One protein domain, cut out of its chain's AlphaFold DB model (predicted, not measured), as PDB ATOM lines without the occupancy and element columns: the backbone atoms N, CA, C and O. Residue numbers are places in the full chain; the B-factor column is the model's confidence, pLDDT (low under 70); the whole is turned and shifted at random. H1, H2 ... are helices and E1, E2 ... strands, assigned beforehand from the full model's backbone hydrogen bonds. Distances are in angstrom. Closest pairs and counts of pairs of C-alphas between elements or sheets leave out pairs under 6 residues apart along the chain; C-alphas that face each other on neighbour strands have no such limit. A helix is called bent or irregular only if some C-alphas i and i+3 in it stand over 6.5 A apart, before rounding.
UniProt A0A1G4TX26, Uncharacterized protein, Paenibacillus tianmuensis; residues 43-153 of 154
ATOM      1  N   GLU A  43      -7.472  22.131  32.968       90.12
ATOM      2  CA  GLU A  43      -6.433  23.150  32.813       90.12
ATOM      3  C   GLU A  43      -6.302  24.011  34.072       90.12
ATOM      4  O   GLU A  43      -5.190  24.328  34.490       90.12
ATOM      5  N   PHE A  44      -7.425  24.369  34.704       92.50
ATOM      6  CA  PHE A  44      -7.408  25.077  35.980       92.50
ATOM      7  C   PHE A  44      -6.795  24.214  37.083       92.50
ATOM      8  O   PHE A  44      -5.926  24.687  37.816       92.50
ATOM      9  N   VAL A  45      -7.207  22.943  37.180       91.94
ATOM     10  CA  VAL A  45      -6.629  22.004  38.150       91.94
ATOM     11  C   VAL A  45      -5.124  21.894  37.936       91.94
ATOM     12  O   VAL A  45      -4.379  22.155  38.871       91.94
ATOM     13  N   ASP A  46      -4.668  21.588  36.725       93.06
ATOM     14  CA  ASP A  46      -3.252  21.388  36.404       93.06
ATOM     15  C   ASP A  46      -2.415  22.643  36.683       93.06
ATOM     16  O   ASP A  46      -1.285  22.546  37.163       93.06
ATOM     17  N   LYS A  47      -2.987  23.829  36.449       93.75
ATOM     18  CA  LYS A  47      -2.348  25.114  36.749       93.75
ATOM     19  C   LYS A  47      -2.189  25.355  38.250       93.75
ATOM     20  O   LYS A  47      -1.158  25.867  38.676       93.75
ATOM     21  N   VAL A  48      -3.201  25.029  39.054       94.69
ATOM     22  CA  VAL A  48      -3.240  25.351  40.493       94.69
ATOM     23  C   VAL A  48      -2.609  24.254  41.354       94.69
ATOM     24  O   VAL A  48      -2.008  24.549  42.386       94.69
ATOM     25  N   ASN A  49      -2.697  22.995  40.923       94.31
ATOM     26  CA  ASN A  49      -2.282  21.815  41.679       94.31
ATOM     27  C   ASN A  49      -0.846  21.875  42.242       94.31
ATOM     28  O   ASN A  49      -0.673  21.479  43.394       94.31
ATOM     29  N   PRO A  50       0.174  22.407  41.530       95.31
ATOM     30  CA  PRO A  50       1.534  22.524  42.067       95.31
ATOM     31  C   PRO A  50       1.630  23.373  43.341       95.31
ATOM     32  O   PRO A  50       2.568  23.223  44.123       95.31
ATOM     33  N   TYR A  51       0.660  24.263  43.550       96.19
ATOM     34  CA  TYR A  51       0.646  25.210  44.652       96.19
ATOM     35  C   TYR A  51      -0.252  24.780  45.806       96.19
ATOM     36  O   TYR A  51      -0.324  25.516  46.791       96.19
ATOM     37  N   VAL A  52      -0.928  23.633  45.717       95.25
ATOM     38  CA  VAL A  52      -1.806  23.138  46.779       95.25
ATOM     39  C   VAL A  52      -1.101  22.050  47.576       95.25
ATOM     40  O   VAL A  52      -0.518  21.121  47.023       95.25
ATOM     41  N   LYS A  53      -1.158  22.166  48.901       94.69
ATOM     42  CA  LYS A  53      -0.602  21.187  49.836       94.69
ATOM     43  C   LYS A  53      -1.639  20.796  50.872       94.69
ATOM     44  O   LYS A  53      -2.631  21.495  51.054       94.69
ATOM     45  N   ILE A  54      -1.382  19.682  51.548       93.75
ATOM     46  CA  ILE A  54      -2.171  19.204  52.679       93.75
ATOM     47  C   ILE A  54      -1.333  19.266  53.956       93.75
ATOM     48  O   ILE A  54      -0.142  18.950  53.935       93.75
ATOM     49  N   ASP A  55      -1.926  19.739  55.046       92.25
ATOM     50  CA  ASP A  55      -1.273  19.789  56.354       92.25
ATOM     51  C   ASP A  55      -1.530  18.516  57.183       92.25
ATOM     52  O   ASP A  55      -2.274  17.614  56.791       92.25
ATOM     53  N   SER A  56      -0.926  18.438  58.370       88.88
ATOM     54  CA  SER A  56      -1.136  17.320  59.300       88.88
ATOM     55  C   SER A  56      -2.565  17.236  59.854       88.88
ATOM     56  O   SER A  56      -2.952  16.194  60.376       88.88
ATOM     57  N   ALA A  57      -3.352  18.311  59.747       89.69
ATOM     58  CA  ALA A  57      -4.768  18.356  60.105       89.69
ATOM     59  C   ALA A  57      -5.686  17.957  58.930       89.69
ATOM     60  O   ALA A  57      -6.909  18.107  59.021       89.69
ATOM     61  N   LYS A  58      -5.111  17.414  57.845       91.69
ATOM     62  CA  LYS A  58      -5.816  16.973  56.632       91.69
ATOM     63  C   LYS A  58      -6.505  18.130  55.903       91.69
ATOM     64  O   LYS A  58      -7.450  17.903  55.162       91.69
ATOM     65  N   GLN A  59      -6.056  19.365  56.104       94.19
ATOM     66  CA  GLN A  59      -6.609  20.538  55.439       94.19
ATOM     67  C   GLN A  59      -5.761  20.903  54.224       94.19
ATOM     68  O   GLN A  59      -4.532  20.988  54.302       94.19
ATOM     69  N   PHE A  60      -6.423  21.140  53.096       95.62
ATOM     70  CA  PHE A  60      -5.793  21.675  51.900       95.62
ATOM     71  C   PHE A  60      -5.536  23.175  52.059       95.62
ATOM     72  O   PHE A  60      -6.347  23.897  52.640       95.62
ATOM     73  N   TYR A  61      -4.425  23.662  51.519       96.00
ATOM     74  CA  TYR A  61      -4.095  25.083  51.506       96.00
ATOM     75  C   TYR A  61      -3.252  25.452  50.286       96.00
ATOM     76  O   TYR A  61      -2.502  24.633  49.751       96.00
ATOM     77  N   LEU A  62      -3.358  26.715  49.866       95.88
ATOM     78  CA  LEU A  62      -2.474  27.298  48.860       95.88
ATOM     79  C   LEU A  62      -1.167  27.760  49.497       95.88
ATOM     80  O   LEU A  62      -1.145  28.428  50.531       95.88
ATOM     81  N   THR A  63      -0.072  27.412  48.843       96.38
ATOM     82  CA  THR A  63       1.274  27.859  49.190       96.38
ATOM     83  C   THR A  63       1.490  29.332  48.826       96.38
ATOM     84  O   THR A  63       0.768  29.891  48.003       96.38
ATOM     85  N   LYS A  64       2.494  29.980  49.430       93.38
ATOM     86  CA  LYS A  64       2.798  31.403  49.168       93.38
ATOM     87  C   LYS A  64       3.313  31.638  47.748       93.38
ATOM     88  O   LYS A  64       3.250  32.750  47.239       93.38
ATOM     89  N   GLU A  65       3.843  30.599  47.116       93.31
ATOM     90  CA  GLU A  65       4.303  30.619  45.732       93.31
ATOM     91  C   GLU A  65       3.144  30.866  44.752       93.31
ATOM     92  O   GLU A  65       3.349  31.524  43.736       93.31
ATOM     93  N   ALA A  66       1.913  30.470  45.109       92.81
ATOM     94  CA  ALA A  66       0.708  30.733  44.320       92.81
ATOM     95  C   ALA A  66       0.533  32.221  43.972       92.81
ATOM     96  O   ALA A  66       0.134  32.545  42.859       92.81
ATOM     97  N   ASP A  67       0.864  33.127  44.901       91.94
ATOM     98  CA  ASP A  67       0.690  34.575  44.722       91.94
ATOM     99  C   ASP A  67       1.603  35.166  43.633       91.94
ATOM    100  O   ASP A  67       1.372  36.286  43.174       91.94
ATOM    101  N   LYS A  68       2.653  34.434  43.232       93.25
ATOM    102  CA  LYS A  68       3.602  34.860  42.194       93.25
ATOM    103  C   LYS A  68       3.174  34.411  40.800       93.25
ATOM    104  O   LYS A  68       3.350  35.166  39.848       93.25
ATOM    105  N   ASP A  69       2.614  33.207  40.706       93.31
ATOM    106  CA  ASP A  69       2.427  32.505  39.432       93.31
ATOM    107  C   ASP A  69       0.952  32.388  39.006       93.31
ATOM    108  O   ASP A  69       0.650  32.154  37.832       93.31
ATOM    109  N   LEU A  70       0.008  32.570  39.936       93.44
ATOM    110  CA  LEU A  70      -1.428  32.515  39.665       93.44
ATOM    111  C   LEU A  70      -2.053  33.909  39.603       93.44
ATOM    112  O   LEU A  70      -1.628  34.857  40.262       93.44
ATOM    113  N   SER A  71      -3.125  34.035  38.816       95.31
ATOM    114  CA  SER A  71      -3.911  35.266  38.817       95.31
ATOM    115  C   SER A  71      -4.706  35.390  40.121       95.31
ATOM    116  O   SER A  71      -5.070  34.392  40.742       95.31
ATOM    117  N   LYS A  72      -5.052  36.620  40.520       93.81
ATOM    118  CA  LYS A  72      -5.904  36.854  41.702       93.81
ATOM    119  C   LYS A  72      -7.239  36.113  41.611       93.81
ATOM    120  O   LYS A  72      -7.723  35.619  42.623       93.81
ATOM    121  N   THR A  73      -7.805  36.029  40.408       92.12
ATOM    122  CA  THR A  73      -9.035  35.279  40.145       92.12
ATOM    123  C   THR A  73      -8.824  33.791  40.406       92.12
ATOM    124  O   THR A  73      -9.604  33.204  41.145       92.12
ATOM    125  N   ASP A  74      -7.737  33.206  39.892       92.62
ATOM    126  CA  ASP A  74      -7.444  31.782  40.102       92.62
ATOM    127  C   ASP A  74      -7.235  31.461  41.583       92.62
ATOM    128  O   ASP A  74      -7.758  30.471  42.086       92.62
ATOM    129  N   ILE A  75      -6.506  32.326  42.295       95.19
ATOM    130  CA  ILE A  75      -6.271  32.196  43.737       95.19
ATOM    131  C   ILE A  75      -7.595  32.238  44.495       95.19
ATOM    132  O   ILE A  75      -7.817  31.419  45.383       95.19
ATOM    133  N   GLN A  76      -8.475  33.182  44.159       95.25
ATOM    134  CA  GLN A  76      -9.768  33.320  44.819       95.25
ATOM    135  C   GLN A  76     -10.653  32.093  44.574       95.25
ATOM    136  O   GLN A  76     -11.157  31.503  45.527       95.25
ATOM    137  N   THR A  77     -10.768  31.650  43.321       93.00
ATOM    138  CA  THR A  77     -11.528  30.445  42.965       93.00
ATOM    139  C   THR A  77     -10.970  29.204  43.662       93.00
ATOM    140  O   THR A  77     -11.724  28.420  44.234       93.00
ATOM    141  N   ALA A  78      -9.647  29.039  43.686       94.06
ATOM    142  CA  ALA A  78      -9.006  27.921  44.364       94.06
ATOM    143  C   ALA A  78      -9.252  27.941  45.881       94.06
ATOM    144  O   ALA A  78      -9.526  26.891  46.457       94.06
ATOM    145  N   LYS A  79      -9.224  29.116  46.529       95.06
ATOM    146  CA  LYS A  79      -9.559  29.256  47.958       95.06
ATOM    147  C   LYS A  79     -10.988  28.827  48.258       95.06
ATOM    148  O   LYS A  79     -11.191  28.072  49.201       95.06
ATOM    149  N   GLU A  80     -11.951  29.257  47.449       94.06
ATOM    150  CA  GLU A  80     -13.363  28.893  47.626       94.06
ATOM    151  C   GLU A  80     -13.584  27.383  47.498       94.06
ATOM    152  O   GLU A  80     -14.333  26.784  48.270       94.06
ATOM    153  N   ILE A  81     -12.911  26.752  46.535       92.75
ATOM    154  CA  ILE A  81     -12.973  25.302  46.341       92.75
ATOM    155  C   ILE A  81     -12.328  24.581  47.530       92.75
ATOM    156  O   ILE A  81     -12.945  23.697  48.119       92.75
ATOM    157  N   ILE A  82     -11.119  24.993  47.921       94.56
ATOM    158  CA  ILE A  82     -10.395  24.429  49.066       94.56
ATOM    159  C   ILE A  82     -11.221  24.540  50.346       94.56
ATOM    160  O   ILE A  82     -11.292  23.578  51.103       94.56
ATOM    161  N   GLU A  83     -11.868  25.678  50.595       94.31
ATOM    162  CA  GLU A  83     -12.688  25.889  51.786       94.31
ATOM    163  C   GLU A  83     -13.878  24.924  51.839       94.31
ATOM    164  O   GLU A  83     -14.120  24.298  52.874       94.31
ATOM    165  N   LYS A  84     -14.570  24.737  50.708       91.50
ATOM    166  CA  LYS A  84     -15.659  23.757  50.584       91.50
ATOM    167  C   LYS A  84     -15.162  22.332  50.813       91.50
ATOM    168  O   LYS A  84     -15.761  21.592  51.591       91.50
ATOM    169  N   THR A  85     -14.048  21.958  50.188       90.56
ATOM    170  CA  THR A  85     -13.449  20.629  50.362       90.56
ATOM    171  C   THR A  85     -13.018  20.405  51.814       90.56
ATOM    172  O   THR A  85     -13.301  19.362  52.392       90.56
ATOM    173  N   ASN A  86     -12.398  21.398  52.447       93.00
ATOM    174  CA  ASN A  86     -11.967  21.344  53.843       93.00
ATOM    175  C   ASN A  86     -13.137  21.269  54.831       93.00
ATOM    176  O   ASN A  86     -13.007  20.658  55.891       93.00
ATOM    177  N   ALA A  87     -14.284  21.880  54.520       90.88
ATOM    178  CA  ALA A  87     -15.504  21.696  55.302       90.88
ATOM    179  C   ALA A  87     -15.935  20.222  55.297       90.88
ATOM    180  O   ALA A  87     -16.059  19.632  56.367       90.88
ATOM    181  N   PHE A  88     -16.016  19.605  54.115       86.69
ATOM    182  CA  PHE A  88     -16.313  18.177  53.982       86.69
ATOM    183  C   PHE A  88     -15.280  17.296  54.704       86.69
ATOM    184  O   PHE A  88     -15.627  16.397  55.465       86.69
ATOM    185  N   VAL A  89     -13.986  17.578  54.532       88.25
ATOM    186  CA  VAL A  89     -12.925  16.795  55.180       88.25
ATOM    187  C   VAL A  89     -12.996  16.888  56.702       88.25
ATOM    188  O   VAL A  89     -12.749  15.888  57.367       88.25
ATOM    189  N   ARG A  90     -13.338  18.048  57.278       91.00
ATOM    190  CA  ARG A  90     -13.463  18.199  58.738       91.00
ATOM    191  C   ARG A  90     -14.546  17.297  59.322       91.00
ATOM    192  O   ARG A  90     -14.324  16.725  60.386       91.00
ATOM    193  N   GLU A  91     -15.663  17.138  58.620       87.12
ATOM    194  CA  GLU A  91     -16.763  16.261  59.040       87.12
ATOM    195  C   GLU A  91     -16.360  14.778  59.026       87.12
ATOM    196  O   GLU A  91     -16.833  14.001  59.851       87.12
ATOM    197  N   HIS A  92     -15.411  14.403  58.162       83.31
ATOM    198  CA  HIS A  92     -14.978  13.016  57.955       83.31
ATOM    199  C   HIS A  92     -13.509  12.755  58.333       83.31
ATOM    200  O   HIS A  92     -12.924  11.736  57.962       83.31
ATOM    201  N   ALA A  93     -12.875  13.652  59.094       82.12
ATOM    202  CA  ALA A  93     -11.421  13.658  59.277       82.12
ATOM    203  C   ALA A  93     -10.871  12.389  59.950       82.12
ATOM    204  O   ALA A  93      -9.725  12.011  59.700       82.12
ATOM    205  N   GLN A  94     -11.653  11.735  60.811       83.12
ATOM    206  CA  GLN A  94     -11.250  10.498  61.499       83.12
ATOM    207  C   GLN A  94     -11.194   9.295  60.554       83.12
ATOM    208  O   GLN A  94     -10.394   8.379  60.740       83.12
ATOM    209  N   GLU A  95     -12.017   9.325  59.512       81.81
ATOM    210  CA  GLU A  95     -12.146   8.242  58.550       81.81
ATOM    211  C   GLU A  95     -11.153   8.362  57.406       81.81
ATOM    212  O   GLU A  95     -11.044   7.412  56.649       81.81
ATOM    213  N   LEU A  96     -10.424   9.477  57.295       82.88
ATOM    214  CA  LEU A  96      -9.492   9.795  56.211       82.88
ATOM    215  C   LEU A  96      -8.031   9.757  56.671       82.88
ATOM    216  O   LEU A  96      -7.728   9.987  57.833       82.88
ATOM    217  N   SER A  97      -7.108   9.521  55.753       85.38
ATOM    218  CA  SER A  97      -5.655   9.463  55.931       85.38
ATOM    219  C   SER A  97      -4.972  10.083  54.712       85.38
ATOM    220  O   SER A  97      -5.548  10.134  53.625       85.38
ATOM    221  N   ILE A  98      -3.766  10.616  54.897       85.88
ATOM    222  CA  ILE A  98      -3.046  11.342  53.844       85.88
ATOM    223  C   ILE A  98      -2.267  10.336  52.994       85.88
ATOM    224  O   ILE A  98      -1.420   9.612  53.507       85.88
ATOM    225  N   SER A  99      -2.535  10.304  51.689       83.19
ATOM    226  CA  SER A  99      -1.798   9.474  50.740       83.19
ATOM    227  C   SER A  99      -0.420  10.070  50.431       83.19
ATOM    228  O   SER A  99      -0.204  11.281  50.521       83.19
ATOM    229  N   SER A 100       0.510   9.241  49.952       77.81
ATOM    230  CA  SER A 100       1.822   9.698  49.465       77.81
ATOM    231  C   SER A 100       1.741  10.669  48.276       77.81
ATOM    232  O   SER A 100       2.729  11.326  47.956       77.81
ATOM    233  N   LYS A 101       0.572  10.784  47.629       77.06
ATOM    234  CA  LYS A 101       0.312  11.683  46.495       77.06
ATOM    235  C   LYS A 101      -0.324  13.016  46.906       77.06
ATOM    236  O   LYS A 101      -0.656  13.810  46.034       77.06
ATOM    237  N   GLY A 102      -0.509  13.266  48.205       80.88
ATOM    238  CA  GLY A 102      -1.132  14.500  48.695       80.88
ATOM    239  C   GLY A 102      -2.654  14.544  48.521       80.88
ATOM    240  O   GLY A 102      -3.233  15.626  48.511       80.88
ATOM    241  N   THR A 103      -3.298  13.383  48.386       84.88
ATOM    242  CA  THR A 103      -4.764  13.229  48.415       84.88
ATOM    243  C   THR A 103      -5.205  12.574  49.719       84.88
ATOM    244  O   THR A 103      -4.382  12.025  50.454       84.88
ATOM    245  N   LEU A 104      -6.499  12.622  50.031       83.00
ATOM    246  CA  LEU A 104      -7.065  11.938  51.192       83.00
ATOM    247  C   LEU A 104      -7.744  10.632  50.786       83.00
ATOM    248  O   LEU A 104      -8.554  10.593  49.860       83.00
ATOM    249  N   VAL A 105      -7.428   9.570  51.523       83.31
ATOM    250  CA  VAL A 105      -7.968   8.215  51.357       83.31
ATOM    251  C   VAL A 105      -8.462   7.695  52.712       83.31
ATOM    252  O   VAL A 105      -7.822   7.964  53.717       83.31
ATOM    253  N   PRO A 106      -9.566   6.950  52.818       76.25
ATOM    254  CA  PRO A 106     -10.039   6.381  54.052       76.25
ATOM    255  C   PRO A 106      -9.065   5.446  54.754       76.25
ATOM    256  O   PRO A 106      -8.455   4.556  54.158       76.25
ATOM    257  N   THR A 107      -9.001   5.616  56.068       70.38
ATOM    258  CA  THR A 107      -8.098   4.949  57.011       70.38
ATOM    259  C   THR A 107      -8.244   3.424  56.994       70.38
ATOM    260  O   THR A 107      -7.281   2.698  57.222       70.38
ATOM    261  N   GLN A 108      -9.428   2.896  56.657       60.78
ATOM    262  CA  GLN A 108      -9.654   1.445  56.560       60.78
ATOM    263  C   GLN A 108      -8.815   0.765  55.457       60.78
ATOM    264  O   GLN A 108      -8.625  -0.451  55.496       60.78
ATOM    265  N   PHE A 109      -8.264   1.530  54.509       54.25
ATOM    266  CA  PHE A 109      -7.510   1.007  53.366       54.25
ATOM    267  C   PHE A 109      -5.985   1.120  53.520       54.25
ATOM    268  O   PHE A 109      -5.252   0.543  52.716       54.25
ATOM    269  N   GLU A 110      -5.489   1.766  54.583       50.16
ATOM    270  CA  GLU A 110      -4.048   1.916  54.849       50.16
ATOM    271  C   GLU A 110      -3.344   0.580  55.132       50.16
ATOM    272  O   GLU A 110      -2.192   0.390  54.746       50.16
ATOM    273  N   ARG A 111      -4.042  -0.412  55.715       45.25
ATOM    274  CA  ARG A 111      -3.436  -1.724  56.037       45.25
ATOM    275  C   ARG A 111      -2.975  -2.530  54.815       45.25
ATOM    276  O   ARG A 111      -2.308  -3.543  54.985       45.25
ATOM    277  N   SER A 112      -3.312  -2.097  53.600       47.69
ATOM    278  CA  SER A 112      -2.973  -2.795  52.350       47.69
ATOM    279  C   SER A 112      -2.124  -1.954  51.386       47.69
ATOM    280  O   SER A 112      -1.967  -2.338  50.221       47.69
ATOM    281  N   ALA A 113      -1.646  -0.782  51.821       43.00
ATOM    282  CA  ALA A 113      -1.242   0.310  50.941       43.00
ATOM    283  C   ALA A 113       0.223   0.733  51.135       43.00
ATOM    284  O   ALA A 113       0.509   1.745  51.762       43.00
ATOM    285  N   ILE A 114       1.153   0.012  50.505       42.28
ATOM    286  CA  ILE A 114       2.400   0.650  50.046       42.28
ATOM    287  C   ILE A 114       2.253   1.153  48.593       42.28
ATOM    288  O   ILE A 114       2.989   2.039  48.183       42.28
ATOM    289  N   GLU A 115       1.246   0.709  47.820       43.62
ATOM    290  CA  GLU A 115       1.218   1.000  46.368       43.62
ATOM    291  C   GLU A 115      -0.128   1.431  45.757       43.62
ATOM    292  O   GLU A 115      -0.200   1.668  44.551       43.62
ATOM    293  N   ARG A 116      -1.223   1.565  46.520       44.84
ATOM    294  CA  ARG A 116      -2.551   1.814  45.921       44.84
ATOM    295  C   ARG A 116      -3.056   3.231  46.167       44.84
ATOM    296  O   ARG A 116      -3.520   3.559  47.248       44.84
ATOM    297  N   SER A 117      -3.001   4.057  45.125       47.25
ATOM    298  CA  SER A 117      -3.453   5.454  45.124       47.25
ATOM    299  C   SER A 117      -4.964   5.663  44.958       47.25
ATOM    300  O   SER A 117      -5.362   6.714  44.477       47.25
ATOM    301  N   ALA A 118      -5.795   4.671  45.280       46.28
ATOM    302  CA  ALA A 118      -7.254   4.771  45.237       46.28
ATOM    303  C   ALA A 118      -7.887   3.641  46.077       46.28
ATOM    304  O   ALA A 118      -7.345   2.535  46.164       46.28
ATOM    305  N   ILE A 119      -9.036   3.918  46.698       47.81
ATOM    306  CA  ILE A 119      -9.758   3.040  47.639       47.81
ATOM    307  C   ILE A 119     -10.566   1.946  46.945       47.81
ATOM    308  O   ILE A 119     -11.651   2.237  46.487       47.81
ATOM    309  N   LYS A 120     -10.190   0.674  46.908       48.12
ATOM    310  CA  LYS A 120     -11.081  -0.346  46.308       48.12
ATOM    311  C   LYS A 120     -12.369  -0.598  47.135       48.12
ATOM    312  O   LYS A 120     -12.343  -1.411  48.054       48.12
ATOM    313  N   ILE A 121     -13.502   0.037  46.813       44.25
ATOM    314  CA  ILE A 121     -14.848  -0.406  47.226       44.25
ATOM    315  C   ILE A 121     -15.248  -1.554  46.283       44.25
ATOM    316  O   ILE A 121     -15.848  -1.359  45.226       44.25
ATOM    317  N   GLY A 122     -14.823  -2.768  46.637       51.59
ATOM    318  CA  GLY A 122     -14.870  -3.936  45.751       51.59
ATOM    319  C   GLY A 122     -13.791  -3.903  44.659       51.59
ATOM    320  O   GLY A 122     -13.009  -2.960  44.561       51.59
ATOM    321  N   ASP A 123     -13.744  -4.923  43.799       55.03
ATOM    322  CA  ASP A 123     -12.723  -5.021  42.736       55.03
ATOM    323  C   ASP A 123     -12.835  -3.935  41.650       55.03
ATOM    324  O   ASP A 123     -11.980  -3.837  40.767       55.03
ATOM    325  N   HIS A 124     -13.870  -3.097  41.719       55.16
ATOM    326  CA  HIS A 124     -14.361  -2.348  40.573       55.16
ATOM    327  C   HIS A 124     -14.529  -0.843  40.769       55.16
ATOM    328  O   HIS A 124     -14.625  -0.134  39.766       55.16
ATOM    329  N   PHE A 125     -14.558  -0.352  42.006       59.56
ATOM    330  CA  PHE A 125     -14.794   1.056  42.310       59.56
ATOM    331  C   PHE A 125     -13.754   1.550  43.292       59.56
ATOM    332  O   PHE A 125     -13.404   0.844  44.230       59.56
ATOM    333  N   SER A 126     -13.282   2.771  43.101       65.94
ATOM    334  CA  SER A 126     -12.461   3.441  44.083       65.94
ATOM    335  C   SER A 126     -12.638   4.937  44.109       65.94
ATOM    336  O   SER A 126     -13.090   5.503  43.126       65.94
ATOM    337  N   PHE A 127     -12.335   5.580  45.234       71.12
ATOM    338  CA  PHE A 127     -12.324   7.037  45.301       71.12
ATOM    339  C   PHE A 127     -11.080   7.563  46.017       71.12
ATOM    340  O   PHE A 127     -10.317   6.792  46.597       71.12
ATOM    341  N   ASP A 128     -10.850   8.858  45.919       80.69
ATOM    342  CA  ASP A 128      -9.972   9.644  46.779       80.69
ATOM    343  C   ASP A 128     -10.452  11.100  46.766       80.69
ATOM    344  O   ASP A 128     -11.268  11.497  45.932       80.69
ATOM    345  N   ILE A 129     -10.024  11.892  47.745       85.75
ATOM    346  CA  ILE A 129     -10.425  13.296  47.864       85.75
ATOM    347  C   ILE A 129      -9.207  14.160  47.556       85.75
ATOM    348  O   ILE A 129      -8.210  14.144  48.284       85.75
ATOM    349  N   ALA A 130      -9.294  14.916  46.468       90.94
ATOM    350  CA  ALA A 130      -8.352  15.965  46.118       90.94
ATOM    351  C   ALA A 130      -8.872  17.321  46.607       90.94
ATOM    352  O   ALA A 130     -10.046  17.468  46.942       90.94
ATOM    353  N   TRP A 131      -8.020  18.346  46.585       92.81
ATOM    354  CA  TRP A 131      -8.408  19.700  46.995       92.81
ATOM    355  C   TRP A 131      -9.579  20.266  46.181       92.81
ATOM    356  O   TRP A 131     -10.336  21.090  46.686       92.81
ATOM    357  N   TRP A 132      -9.736  19.800  44.940       90.44
ATOM    358  CA  TRP A 132     -10.796  20.202  44.021       90.44
ATOM    359  C   TRP A 132     -12.042  19.308  44.074       90.44
ATOM    360  O   TRP A 132     -12.997  19.555  43.342       90.44
ATOM    361  N   GLY A 133     -12.054  18.294  44.944       85.00
ATOM    362  CA  GLY A 133     -13.211  17.443  45.201       85.00
ATOM    363  C   GLY A 133     -12.907  15.946  45.170       85.00
ATOM    364  O   GLY A 133     -11.757  15.505  45.129       85.00
ATOM    365  N   THR A 134     -13.977  15.155  45.204       83.19
ATOM    366  CA  THR A 134     -13.914  13.692  45.181       83.19
ATOM    367  C   THR A 134     -13.637  13.184  43.773       83.19
ATOM    368  O   THR A 134     -14.376  13.489  42.836       83.19
ATOM    369  N   GLN A 135     -12.609  12.356  43.626       78.19
ATOM    370  CA  GLN A 135     -12.334  11.629  42.396       78.19
ATOM    371  C   GLN A 135     -12.834  10.202  42.543       78.19
ATOM    372  O   GLN A 135     -12.566   9.538  43.540       78.19
ATOM    373  N   ILE A 136     -13.559   9.728  41.537       74.19
ATOM    374  CA  ILE A 136     -14.060   8.361  41.478       74.19
ATOM    375  C   ILE A 136     -13.337   7.646  40.341       74.19
ATOM    376  O   ILE A 136     -13.417   8.042  39.180       74.19
ATOM    377  N   HIS A 137     -12.658   6.560  40.677       72.06
ATOM    378  CA  HIS A 137     -11.937   5.689  39.764       72.06
ATOM    379  C   HIS A 137     -12.712   4.383  39.611       72.06
ATOM    380  O   HIS A 137     -12.811   3.584  40.543       72.06
ATOM    381  N   VAL A 138     -13.249   4.139  38.421       68.38
ATOM    382  CA  VAL A 138     -13.930   2.884  38.083       68.38
ATOM    383  C   VAL A 138     -13.017   1.980  37.264       68.38
ATOM    384  O   VAL A 138     -12.301   2.430  36.371       68.38
ATOM    385  N   SER A 139     -13.047   0.682  37.557       69.44
ATOM    386  CA  SER A 139     -12.300  -0.306  36.781       69.44
ATOM    387  C   SER A 139     -12.843  -0.417  35.356       69.44
ATOM    388  O   SER A 139     -14.046  -0.290  35.109       69.44
ATOM    389  N   HIS A 140     -11.957  -0.732  34.413       68.44
ATOM    390  CA  HIS A 140     -12.338  -0.947  33.020       68.44
ATOM    391  C   HIS A 140     -13.376  -2.074  32.864       68.44
ATOM    392  O   HIS A 140     -14.321  -1.948  32.087       68.44
ATOM    393  N   GLU A 141     -13.254  -3.145  33.653       65.69
ATOM    394  CA  GLU A 141     -14.197  -4.270  33.653       65.69
ATOM    395  C   GLU A 141     -15.616  -3.855  34.059       65.69
ATOM    396  O   GLU A 141     -16.589  -4.336  33.477       65.69
ATOM    397  N   PHE A 142     -15.746  -2.933  35.016       66.44
ATOM    398  CA  PHE A 142     -17.043  -2.396  35.422       66.44
ATOM    399  C   PHE A 142     -17.713  -1.631  34.282       66.44
ATOM    400  O   PHE A 142     -18.873  -1.887  33.962       66.44
ATOM    401  N   VAL A 143     -16.960  -0.753  33.614       66.06
ATOM    402  CA  VAL A 143     -17.454   0.009  32.457       66.06
ATOM    403  C   VAL A 143     -17.888  -0.937  31.332       66.06
ATOM    404  O   VAL A 143     -18.937  -0.736  30.719       66.06
ATOM    405  N   GLN A 144     -17.131  -2.012  31.086       62.53
ATOM    406  CA  GLN A 144     -17.496  -3.009  30.081       62.53
ATOM    407  C   GLN A 144     -18.761  -3.797  30.445       62.53
ATOM    408  O   GLN A 144     -19.643  -3.931  29.595       62.53
ATOM    409  N   LYS A 145     -18.888  -4.289  31.686       60.38
ATOM    410  CA  LYS A 145     -20.086  -5.011  32.154       60.38
ATOM    411  C   LYS A 145     -21.331  -4.122  32.126       60.38
ATOM    412  O   LYS A 145     -22.386  -4.568  31.683       60.38
ATOM    413  N   PHE A 146     -21.199  -2.855  32.520       62.56
ATOM    414  CA  PHE A 146     -22.284  -1.877  32.443       62.56
ATOM    415  C   PHE A 146     -22.736  -1.647  30.992       62.56
ATOM    416  O   PHE A 146     -23.927  -1.709  30.688       62.56
ATOM    417  N   ARG A 147     -21.783  -1.488  30.063       58.25
ATOM    418  CA  ARG A 147     -22.073  -1.341  28.628       58.25
ATOM    419  C   ARG A 147     -22.723  -2.588  28.016       58.25
ATOM    420  O   ARG A 147     -23.557  -2.455  27.125       58.25
ATOM    421  N   LEU A 148     -22.329  -3.786  28.451       52.97
ATOM    422  CA  LEU A 148     -22.899  -5.050  27.969       52.97
ATOM    423  C   LEU A 148     -24.335  -5.253  28.460       52.97
ATOM    424  O   LEU A 148     -25.184  -5.615  27.654       52.97
ATOM    425  N   ASN A 149     -24.636  -4.939  29.721       51.47
ATOM    426  CA  ASN A 149     -26.005  -5.032  30.241       51.47
ATOM    427  C   ASN A 149     -26.969  -4.057  29.548       51.47
ATOM    428  O   ASN A 149     -28.108  -4.424  29.283       51.47
ATOM    429  N   LEU A 150     -26.509  -2.862  29.159       50.41
ATOM    430  CA  LEU A 150     -27.319  -1.926  28.365       50.41
ATOM    431  C   LEU A 150     -27.574  -2.406  26.927       50.41
ATOM    432  O   LEU A 150     -28.586  -2.044  26.338       50.41
ATOM    433  N   LYS A 151     -26.683  -3.226  26.356       50.16
ATOM    434  CA  LYS A 151     -26.843  -3.777  24.999       50.16
ATOM    435  C   LYS A 151     -27.754  -5.004  24.915       50.16
ATOM    436  O   LYS A 151     -28.145  -5.355  23.812       50.16
ATOM    437  N   ILE A 152     -28.067  -5.662  26.032       47.97
ATOM    438  CA  ILE A 152     -28.933  -6.859  26.056       47.97
ATOM    439  C   ILE A 152     -30.409  -6.473  26.293       47.97
ATOM    440  O   ILE A 152     -31.303  -7.300  26.152       47.97
ATOM    441  N   SER A 153     -30.685  -5.205  26.613       43.34
ATOM    442  CA  SER A 153     -32.043  -4.658  26.775       43.34
ATOM    443  C   SER A 153     -32.510  -3.792  25.595       43.34
ATOM    444  O   SER A 153     -33.482  -3.052  25.749       43.34
TER     445      SER A 153
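This is residues 43 to 153 of the 154 residues of an uncharacterized protein of Paenibacillus tianmuensis (UniProt A0A1G4TX26). A loose, elongated model: at one end the long helix H3 packs on the small hairpin E1 and E2, mainly on E2, with the short helices H1 and H2 near the first residues of H3; from beside H3 the longer hairpin E5 and E6 runs outward to H5, whose residues 144 to 151 stick out as a free arm with the tail 152 to 153. A third small hairpin, E3 and E4, has E4 beside E5, and the short helix H4 follows it. The printed part has 111 residues with five named helices and six named strands, in the order H1, E1, E2, H2, H3, E3, E4, H4, E5, E6, H5. The strands make three sheets of two antiparallel strands each, and the class is mixed, helices and strands. The radius of gyration of the C-alphas is 16.7 A, and the C-alphas span 54 by 33 by 25 A.

Find C-alpha 125 at (-14.794, 1.056, 42.310); from there E5, residues 125 to 130, runs 16.7 A. E6, residues 133 to 138, returns over 16.2 A, and H5, residues 140 to 151, goes on for 16.8 A to C-alpha 151 at (-26.843, -3.777, 24.999). The longest helix is H3, residues 72 to 91; look for C-alpha 72 at (-5.904, 36.854, 41.702), from which it runs 29.0 A. H1, residues 43 to 51, is 13.9 A long and irregular, with C-alphas 47 and 50 at 7.1 A. E1 is residues 52 to 54, 7.1 A; E2 is residues 60 to 62, 7.2 A; H2 is residues 66 to 69, 5.5 A. E3 is residues 96 to 98, 7.0 A, and E4 is residues 104 to 106, 6.9 A. H4, residues 107 to 112, is 10.4 A long and only just irregular, with C-alphas 108 and 111 at 7.0 A.

Begin with the hairpin E5 and E6, antiparallel at 157 degrees, where N 128 and O 135 are 3.0 A apart and N 135 and O 128 are 2.8 A apart, both within hydrogen-bond range. The closest C-alphas of E4 and E5 are those of Leu 104 and Ile 129, at 4.9 A. In the hairpin E3 and E4, antiparallel at 135 degrees, look for N 97 and O 105 at 2.7 A. The closest C-alphas of E3 and H4 are those of Leu 96 and Thr 107, at 5.1 A. Turn to H3: its closest C-alphas to E6 are those of Thr 85 and Gly 133, 6.1 A apart, while H3 and E5 are near each other. The closest C-alphas of E2 and H3 are those of Phe 60 and Ile 82, at 6.1 A. The hairpin E1 and E2 is antiparallel at 144 degrees, with N 53 and O 61 at 2.9 A. H1 and H3 only just touch, with 3 pairs of C-alphas within 8 A, the closest those of Val 48 and Ala 78 at 7.4 A; H3 does so with residues 74 to 78 alone, and the lines are about perpendicular, at 73 degrees. H2 is close to H1 but not clearly touching, the closest C-alphas being those of Tyr 51 and Ala 66 at 5.5 A. H5 touches no helix. Every O i to N i+4 pair is within hydrogen-bond range in H3 and H5; H1 has 3 of 5, H4 has 0 of 2 but 2 of 3 O i to N i+3 pairs, and H2 is too short for an i+4 pair.

The two C-alphas farthest apart are those of Lys 68 and Ser 153, at 55.4 A. The printed part has no cut. The link from H4 to E5, residues 113 to 124, is long; the other links are tight. Without the free residues 144 to 153, the body spans 42 by 30 by 23 A. The mean pLDDT of the printed part is 78.0, and residues 108 to 126 and 138 to 153 are under 70.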